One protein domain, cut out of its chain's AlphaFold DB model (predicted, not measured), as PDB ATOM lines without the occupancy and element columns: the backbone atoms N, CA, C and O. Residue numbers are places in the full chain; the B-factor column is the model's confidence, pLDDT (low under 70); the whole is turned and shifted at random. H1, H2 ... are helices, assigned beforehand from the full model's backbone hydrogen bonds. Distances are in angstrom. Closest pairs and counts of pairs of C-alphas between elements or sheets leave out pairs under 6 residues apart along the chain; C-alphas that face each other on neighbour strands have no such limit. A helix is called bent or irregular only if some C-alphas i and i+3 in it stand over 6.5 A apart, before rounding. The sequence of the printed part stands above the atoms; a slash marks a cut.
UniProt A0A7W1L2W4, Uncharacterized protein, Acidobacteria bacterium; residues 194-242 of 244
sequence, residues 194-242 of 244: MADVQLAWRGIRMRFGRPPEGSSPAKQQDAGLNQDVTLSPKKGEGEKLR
ATOM      1  N   MET A 194     -43.840 -12.205  26.886       83.12
ATOM      2  CA  MET A 194     -42.817 -11.753  25.932       83.12
ATOM      3  C   MET A 194     -41.583 -11.169  26.637       83.12
ATOM      4  O   MET A 194     -40.455 -11.453  26.236       83.12
ATOM      5  N   ALA A 195     -41.786 -10.406  27.713       83.12
ATOM      6  CA  ALA A 195     -40.696  -9.858  28.518       83.12
ATOM      7  C   ALA A 195     -39.893 -10.974  29.214       83.12
ATOM      8  O   ALA A 195     -38.665 -10.925  29.258       83.12
ATOM      9  N   ASP A 196     -40.564 -12.040  29.661       85.38
ATOM     10  CA  ASP A 196     -39.913 -13.225  30.234       85.38
ATOM     11  C   ASP A 196     -38.994 -13.931  29.224       85.38
ATOM     12  O   ASP A 196     -37.881 -14.339  29.567       85.38
ATOM     13  N   VAL A 197     -39.413 -14.038  27.958       87.62
ATOM     14  CA  VAL A 197     -38.582 -14.607  26.881       87.62
ATOM     15  C   VAL A 197     -37.340 -13.746  26.632       87.62
ATOM     16  O   VAL A 197     -36.234 -14.277  26.500       87.62
ATOM     17  N   GLN A 198     -37.491 -12.421  26.614       85.12
ATOM     18  CA  GLN A 198     -36.364 -11.494  26.461       85.12
ATOM     19  C   GLN A 198     -35.371 -11.612  27.627       85.12
ATOM     20  O   GLN A 198     -34.157 -11.669  27.410       85.12
ATOM     21  N   LEU A 199     -35.871 -11.728  28.860       84.50
ATOM     22  CA  LEU A 199     -35.048 -11.947  30.051       84.50
ATOM     23  C   LEU A 199     -34.322 -13.291  30.019       84.50
ATOM     24  O   LEU A 199     -33.147 -13.357  30.380       84.50
ATOM     25  N   ALA A 200     -34.977 -14.352  29.546       85.81
ATOM     26  CA  ALA A 200     -34.344 -15.656  29.384       85.81
ATOM     27  C   ALA A 200     -33.176 -15.587  28.387       85.81
ATOM     28  O   ALA A 200     -32.082 -16.076  28.680       85.81
ATOM     29  N   TRP A 201     -33.366 -14.916  27.247       86.31
ATOM     30  CA  TRP A 201     -32.304 -14.722  26.259       86.31
ATOM     31  C   TRP A 201     -31.144 -13.878  26.800       86.31
ATOM     32  O   TRP A 201     -29.975 -14.241  26.633       86.31
ATOM     33  N   ARG A 202     -31.448 -12.793  27.523       85.94
ATOM     34  CA  ARG A 202     -30.449 -11.999  28.255       85.94
ATOM     35  C   ARG A 202     -29.659 -12.870  29.234       85.94
ATOM     36  O   ARG A 202     -28.433 -12.810  29.254       85.94
ATOM     37  N   GLY A 203     -30.349 -13.703  30.012       84.25
ATOM     38  CA  GLY A 203     -29.741 -14.642  30.954       84.25
ATOM     39  C   GLY A 203     -28.779 -15.616  30.275       84.25
ATOM     40  O   GLY A 203     -27.677 -15.830  30.771       84.25
ATOM     41  N   ILE A 204     -29.154 -16.153  29.111       85.88
ATOM     42  CA  ILE A 204     -28.287 -17.021  28.307       85.88
ATOM     43  C   ILE A 204     -27.028 -16.267  27.866       85.88
ATOM     44  O   ILE A 204     -25.925 -16.766  28.060       85.88
ATOM     45  N   ARG A 205     -27.158 -15.049  27.332       85.75
ATOM     46  CA  ARG A 205     -25.997 -14.246  26.910       85.75
ATOM     47  C   ARG A 205     -25.013 -13.971  28.044       85.75
ATOM     48  O   ARG A 205     -23.810 -14.104  27.836       85.75
ATOM     49  N   MET A 206     -25.515 -13.628  29.233       85.00
ATOM     50  CA  MET A 206     -24.668 -13.389  30.408       85.00
ATOM     51  C   MET A 206     -23.881 -14.646  30.808       85.00
ATOM     52  O   MET A 206     -22.691 -14.546  31.078       85.00
ATOM     53  N   ARG A 207     -24.491 -15.839  30.736       84.62
ATOM     54  CA  ARG A 207     -23.809 -17.124  31.008       84.62
ATOM     55  C   ARG A 207     -22.655 -17.428  30.055       84.62
ATOM     56  O   ARG A 207     -21.731 -18.133  30.433       84.62
ATOM     57  N   PHE A 208     -22.708 -16.902  28.832       85.12
ATOM     58  CA  PHE A 208     -21.638 -17.022  27.838       85.12
ATOM     59  C   PHE A 208     -20.636 -15.854  27.889       85.12
ATOM     60  O   PHE A 208     -19.898 -15.652  26.927       85.12
ATOM     61  N   GLY A 209     -20.631 -15.049  28.961       82.31
ATOM     62  CA  GLY A 209     -19.696 -13.928  29.120       82.31
ATOM     63  C   GLY A 209     -19.927 -12.794  28.121       82.31
ATOM     64  O   GLY A 209     -18.992 -12.092  27.743       82.31
ATOM     65  N   ARG A 210     -21.171 -12.639  27.641       86.31
ATOM     66  CA  ARG A 210     -21.582 -11.585  26.700       86.31
ATOM     67  C   ARG A 210     -22.617 -10.654  27.338       86.31
ATOM     68  O   ARG A 210     -23.773 -10.641  26.886       86.31
ATOM     69  N   PRO A 211     -22.250  -9.912  28.397       86.31
ATOM     70  CA  PRO A 211     -23.154  -8.962  29.026       86.31
ATOM     71  C   PRO A 211     -23.554  -7.844  28.046       86.31
ATOM     72  O   PRO A 211     -22.864  -7.612  27.050       86.31
ATOM     73  N   PRO A 212     -24.684  -7.152  28.283       86.19
ATOM     74  CA  PRO A 212     -25.021  -5.954  27.523       86.19
ATOM     75  C   PRO A 212     -23.911  -4.903  27.643       86.19
ATOM     76  O   PRO A 212     -23.361  -4.696  28.726       86.19
ATOM     77  N   GLU A 213     -23.584  -4.236  26.543       85.81
ATOM     78  CA  GLU A 213     -22.530  -3.220  26.514       85.81
ATOM     79  C   GLU A 213     -22.844  -2.063  27.475       85.81
ATOM     80  O   GLU A 213     -23.995  -1.643  27.607       85.81
ATOM     81  N   GLY A 214     -21.833  -1.585  28.207       84.81
ATOM     82  CA  GLY A 214     -21.981  -0.501  29.189       84.81
ATOM     83  C   GLY A 214     -22.749  -0.861  30.471       84.81
ATOM     84  O   GLY A 214     -22.834  -0.025  31.377       84.81
ATOM     85  N   SER A 215     -23.275  -2.087  30.583       88.38
ATOM     86  CA  SER A 215     -23.970  -2.572  31.782       88.38
ATOM     87  C   SER A 215     -23.021  -2.794  32.967       88.38
ATOM     88  O   SER A 215     -21.803  -2.895  32.806       88.38
ATOM     89  N   SER A 216     -23.578  -2.902  34.180       88.38
ATOM     90  CA  SER A 216     -22.794  -3.236  35.382       88.38
ATOM     91  C   SER A 216     -22.033  -4.568  35.233       88.38
ATOM     92  O   SER A 216     -20.827  -4.567  35.477       88.38
ATOM     93  N   PRO A 217     -22.642  -5.665  34.729       88.19
ATOM     94  CA  PRO A 217     -21.903  -6.893  34.436       88.19
ATOM     95  C   PRO A 217     -20.742  -6.721  33.446       88.19
ATOM     96  O   PRO A 217     -19.685  -7.299  33.669       88.19
ATOM     97  N   ALA A 218     -20.895  -5.905  32.393       88.00
ATOM     98  CA  ALA A 218     -19.800  -5.636  31.454       88.00
ATOM     99  C   ALA A 218     -18.627  -4.929  32.143       88.00
ATOM    100  O   ALA A 218     -17.498  -5.390  32.050       88.00
ATOM    101  N   LYS A 219     -18.906  -3.887  32.937       89.75
ATOM    102  CA  LYS A 219     -17.872  -3.174  33.705       89.75
ATOM    103  C   LYS A 219     -17.169  -4.076  34.719       89.75
ATOM    104  O   LYS A 219     -15.963  -3.964  34.902       89.75
ATOM    105  N   GLN A 220     -17.915  -4.958  35.387       89.50
ATOM    106  CA  GLN A 220     -17.338  -5.933  36.315       89.50
ATOM    107  C   GLN A 220     -16.447  -6.946  35.587       89.50
ATOM    108  O   GLN A 220     -15.388  -7.292  36.102       89.50
ATOM    109  N   GLN A 221     -16.849  -7.398  34.395       88.50
ATOM    110  CA  GLN A 221     -16.052  -8.294  33.558       88.50
ATOM    111  C   GLN A 221     -14.776  -7.604  33.046       88.50
ATOM    112  O   GLN A 221     -13.697  -8.176  33.172       88.50
ATOM    113  N   ASP A 222     -14.871  -6.361  32.562       89.19
ATOM    114  CA  ASP A 222     -13.720  -5.556  32.120       89.19
ATOM    115  C   ASP A 222     -12.730  -5.291  33.266       89.19
ATOM    116  O   ASP A 222     -11.517  -5.271  33.063       89.19
ATOM    117  N   ALA A 223     -13.242  -5.121  34.489       91.56
ATOM    118  CA  ALA A 223     -12.441  -4.952  35.699       91.56
ATOM    119  C   ALA A 223     -11.897  -6.274  36.279       91.56
ATOM    120  O   ALA A 223     -11.219  -6.250  37.305       91.56
ATOM    121  N   GLY A 224     -12.211  -7.428  35.676       89.31
ATOM    122  CA  GLY A 224     -11.808  -8.745  36.180       89.31
ATOM    123  C   GLY A 224     -12.457  -9.143  37.514       89.31
ATOM    124  O   GLY A 224     -11.961 -10.044  38.187       89.31
ATOM    125  N   LEU A 225     -13.552  -8.481  37.906       86.88
ATOM    126  CA  LEU A 225     -14.275  -8.717  39.161       86.88
ATOM    127  C   LEU A 225     -15.285  -9.864  39.064       86.88
ATOM    128  O   LEU A 225     -15.684 -10.407  40.088       86.88
ATOM    129  N   ASN A 226     -15.724 -10.204  37.850       78.69
ATOM    130  CA  ASN A 226     -16.717 -11.244  37.618       78.69
ATOM    131  C   ASN A 226     -16.085 -12.428  36.875       78.69
ATOM    132  O   ASN A 226     -15.675 -12.293  35.721       78.69
ATOM    133  N   GLN A 227     -16.017 -13.579  37.547       73.62
ATOM    134  CA  GLN A 227     -15.538 -14.849  36.989       73.62
ATOM    135  C   GLN A 227     -16.679 -15.872  36.849       73.62
ATOM    136  O   GLN A 227     -16.445 -17.058  36.634       73.62
ATOM    137  N   ASP A 228     -17.933 -15.418  36.908       68.50
ATOM    138  CA  ASP A 228     -19.126 -16.264  37.021       68.50
ATOM    139  C   ASP A 228     -19.637 -16.763  35.656       68.50
ATOM    140  O   ASP A 228     -20.802 -17.150  35.510       68.50
ATOM    141  N   VAL A 229     -18.789 -16.746  34.618       76.62
ATOM    142  CA  VAL A 229     -19.124 -17.284  33.293       76.62
ATOM    143  C   VAL A 229     -19.294 -18.792  33.426       76.62
ATOM    144  O   VAL A 229     -18.333 -19.555  33.472       76.62
ATOM    145  N   THR A 230     -20.546 -19.235  33.509       75.88
ATOM    146  CA  THR A 230     -20.869 -20.640  33.729       75.88
ATOM    147  C   THR A 230     -22.073 -21.088  32.915       75.88
ATOM    148  O   THR A 230     -23.114 -20.430  32.846       75.88
ATOM    149  N   LEU A 231     -21.952 -22.282  32.334       75.81
ATOM    150  CA  LEU A 231     -23.058 -22.980  31.678       75.81
ATOM    151  C   LEU A 231     -23.955 -23.716  32.685       75.81
ATOM    152  O   LEU A 231     -25.074 -24.102  32.347       75.81
ATOM    153  N   SER A 232     -23.499 -23.863  33.932       76.81
ATOM    154  CA  SER A 232     -24.139 -24.630  35.003       76.81
ATOM    155  C   SER A 232     -24.400 -23.777  36.258       76.81
ATOM    156  O   SER A 232     -24.012 -24.157  37.360       76.81
ATOM    157  N   PRO A 233     -25.149 -22.659  36.160       73.06
ATOM    158  CA  PRO A 233     -25.356 -21.718  37.274       73.06
ATOM    159  C   PRO A 233     -26.155 -22.288  38.457       73.06
ATOM    160  O   PRO A 233     -26.346 -21.605  39.453       73.06
ATOM    161  N   LYS A 234     -26.677 -23.512  38.329       79.81
ATOM    162  CA  LYS A 234     -27.391 -24.216  39.400       79.81
ATOM    163  C   LYS A 234     -26.489 -25.137  40.226       79.81
ATOM    164  O   LYS A 234     -26.937 -25.581  41.274       79.81
ATOM    165  N   LYS A 235     -25.276 -25.447  39.754       79.31
ATOM    166  CA  LYS A 235     -24.318 -26.256  40.516       79.31
ATOM    167  C   LYS A 235     -23.661 -25.383  41.575       79.31
ATOM    168  O   LYS A 235     -23.199 -24.286  41.259       79.31
ATOM    169  N   GLY A 236     -23.619 -25.868  42.811       78.50
ATOM    170  CA  GLY A 236     -22.889 -25.184  43.878       78.50
ATOM    171  C   GLY A 236     -21.381 -25.232  43.632       78.50
ATOM    172  O   GLY A 236     -20.891 -26.164  42.997       78.50
ATOM    173  N   GLU A 237     -20.623 -24.277  44.174       77.19
ATOM    174  CA  GLU A 237     -19.153 -24.268  44.047       77.19
ATOM    175  C   GLU A 237     -18.518 -25.574  44.540       77.19
ATOM    176  O   GLU A 237     -17.661 -26.146  43.878       77.19
ATOM    177  N   GLY A 238     -19.025 -26.136  45.642       81.56
ATOM    178  CA  GLY A 238     -18.562 -27.435  46.132       81.56
ATOM    179  C   GLY A 238     -18.857 -28.609  45.192       81.56
ATOM    180  O   GLY A 238     -18.158 -29.610  45.255       81.56
ATOM    181  N   GLU A 239     -19.879 -28.530  44.333       83.38
ATOM    182  CA  GLU A 239     -20.109 -29.543  43.289       83.38
ATOM    183  C   GLU A 239     -19.137 -29.369  42.127       83.38
ATOM    184  O   GLU A 239     -18.601 -30.364  41.654       83.38
ATOM    185  N   LYS A 240     -18.867 -28.125  41.715       78.38
ATOM    186  CA  LYS A 240     -17.900 -27.817  40.652       78.38
ATOM    187  C   LYS A 240     -16.493 -28.298  41.026       78.38
ATOM    188  O   LYS A 240     -15.888 -29.038  40.267       78.38
ATOM    189  N   LEU A 241     -16.047 -27.991  42.246       80.94
ATOM    190  CA  LEU A 241     -14.728 -28.376  42.769       80.94
ATOM    191  C   LEU A 241     -14.539 -29.890  42.980       80.94
ATOM    192  O   LEU A 241     -13.423 -30.330  43.216       80.94
ATOM    193  N   ARG A 242     -15.617 -30.687  42.971       84.56
ATOM    194  CA  ARG A 242     -15.547 -32.158  43.079       84.56
ATOM    195  C   ARG A 242     -15.486 -32.862  41.721       84.56
ATOM    196  O   ARG A 242     -15.262 -34.068  41.693       84.56
TER     197      ARG A 242
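AT A GLANCE: This is residues 194 to 242 of the 244 residues of an uncharacterized protein of Acidobacteria bacterium (UniProt A0A7W1L2W4). The domain is a flat, open zigzag of chain with three separate helices strung along it, rather than a packed helical core. The long helix H1 makes one arm, its first residues 194 to 201 sticking out; after it the chain folds back through a short link to H2, which runs much the same way as H1, and then a long link comes back past the last residues of H1 and goes on to the very short H3 at the far end. The printed part has 49 residues, with three named helices in the order H1, H2, H3 and no named strand, and its class is all helix, 25 of the 49 residues being in named elements. It is loose, with a radius of gyration of the C-alphas of 12.4 A, and the C-alphas span 36 by 29 by 12 A along their three main axes.

HOW THE PARTS SIT: H1, residues 194 to 207, is the longest helix and touches no helix. Residues 194 to 201, which belong to H1, stand free, with no C-alpha 8 or more apart along the chain within 10 A. H2, residues 216 to 222, follows after a short link of 8 residues. H1 and H2 are only just apart, their closest C-alphas being 8.1 A from each other. The N-to-C direction of H1 has components 0.97, -0.22 and 0.12 along x, y and z, and that of H2 has components 0.95, -0.23 and -0.23. H3, residues 237 to 240, comes after a long link of 14 residues and is apart from both H1 and H2. Its N-to-C direction has components 0.03, -0.65 and -0.76. Residues 234 to 239, of which 237 to 239 belong to H3, also stand free. In the backbones of H1 and H2, every pair of O i and N i+4 is within hydrogen-bond range. H3, with 4 residues, is too short for such a pair, and its one pair of O i and N i+3 is within range.

IN THESE COORDINATES: H1 covers Met 194 to Arg 207, 14 residues and 20.4 A from first to last C-alpha; it begins with C-alpha 194 at (-42.817, -11.753, 25.932) and ends with C-alpha 207 at (-23.809, -17.124, 31.008). H2 covers Ser 216 to Asp 222, 7 residues and 9.9 A from first to last C-alpha, and begins with C-alpha 216 at (-22.794, -3.236, 35.382). The stretch from 223 to 236 has no named element; in it C-alpha 229 is at (-19.124, -17.284, 33.293), a place to compare with C-alpha 207. H3 covers Glu 237 to Lys 240, 4 residues and 5.1 A from first to last C-alpha, and ends with C-alpha 240 at (-17.900, -27.817, 40.652). No helix is bent or irregular.

THE WHOLE: The two C-alphas farthest apart are those of Met 194 and Arg 242, the first and last printed residues, at 38.1 A. Without the stretches that stand free, the body has 35 residues, spans 35 by 20 by 9 A and has a radius of gyration of 10.3 A. The printed part has no cut. The link from H2 to H3 is long, and the C-alphas of its residues 223 to 236 lie 5 to 15 A from the mean of the C-alphas. The mean pLDDT of the printed part of this model is 83.5, and one printed residue, Asp 228 in the long link, is under 70.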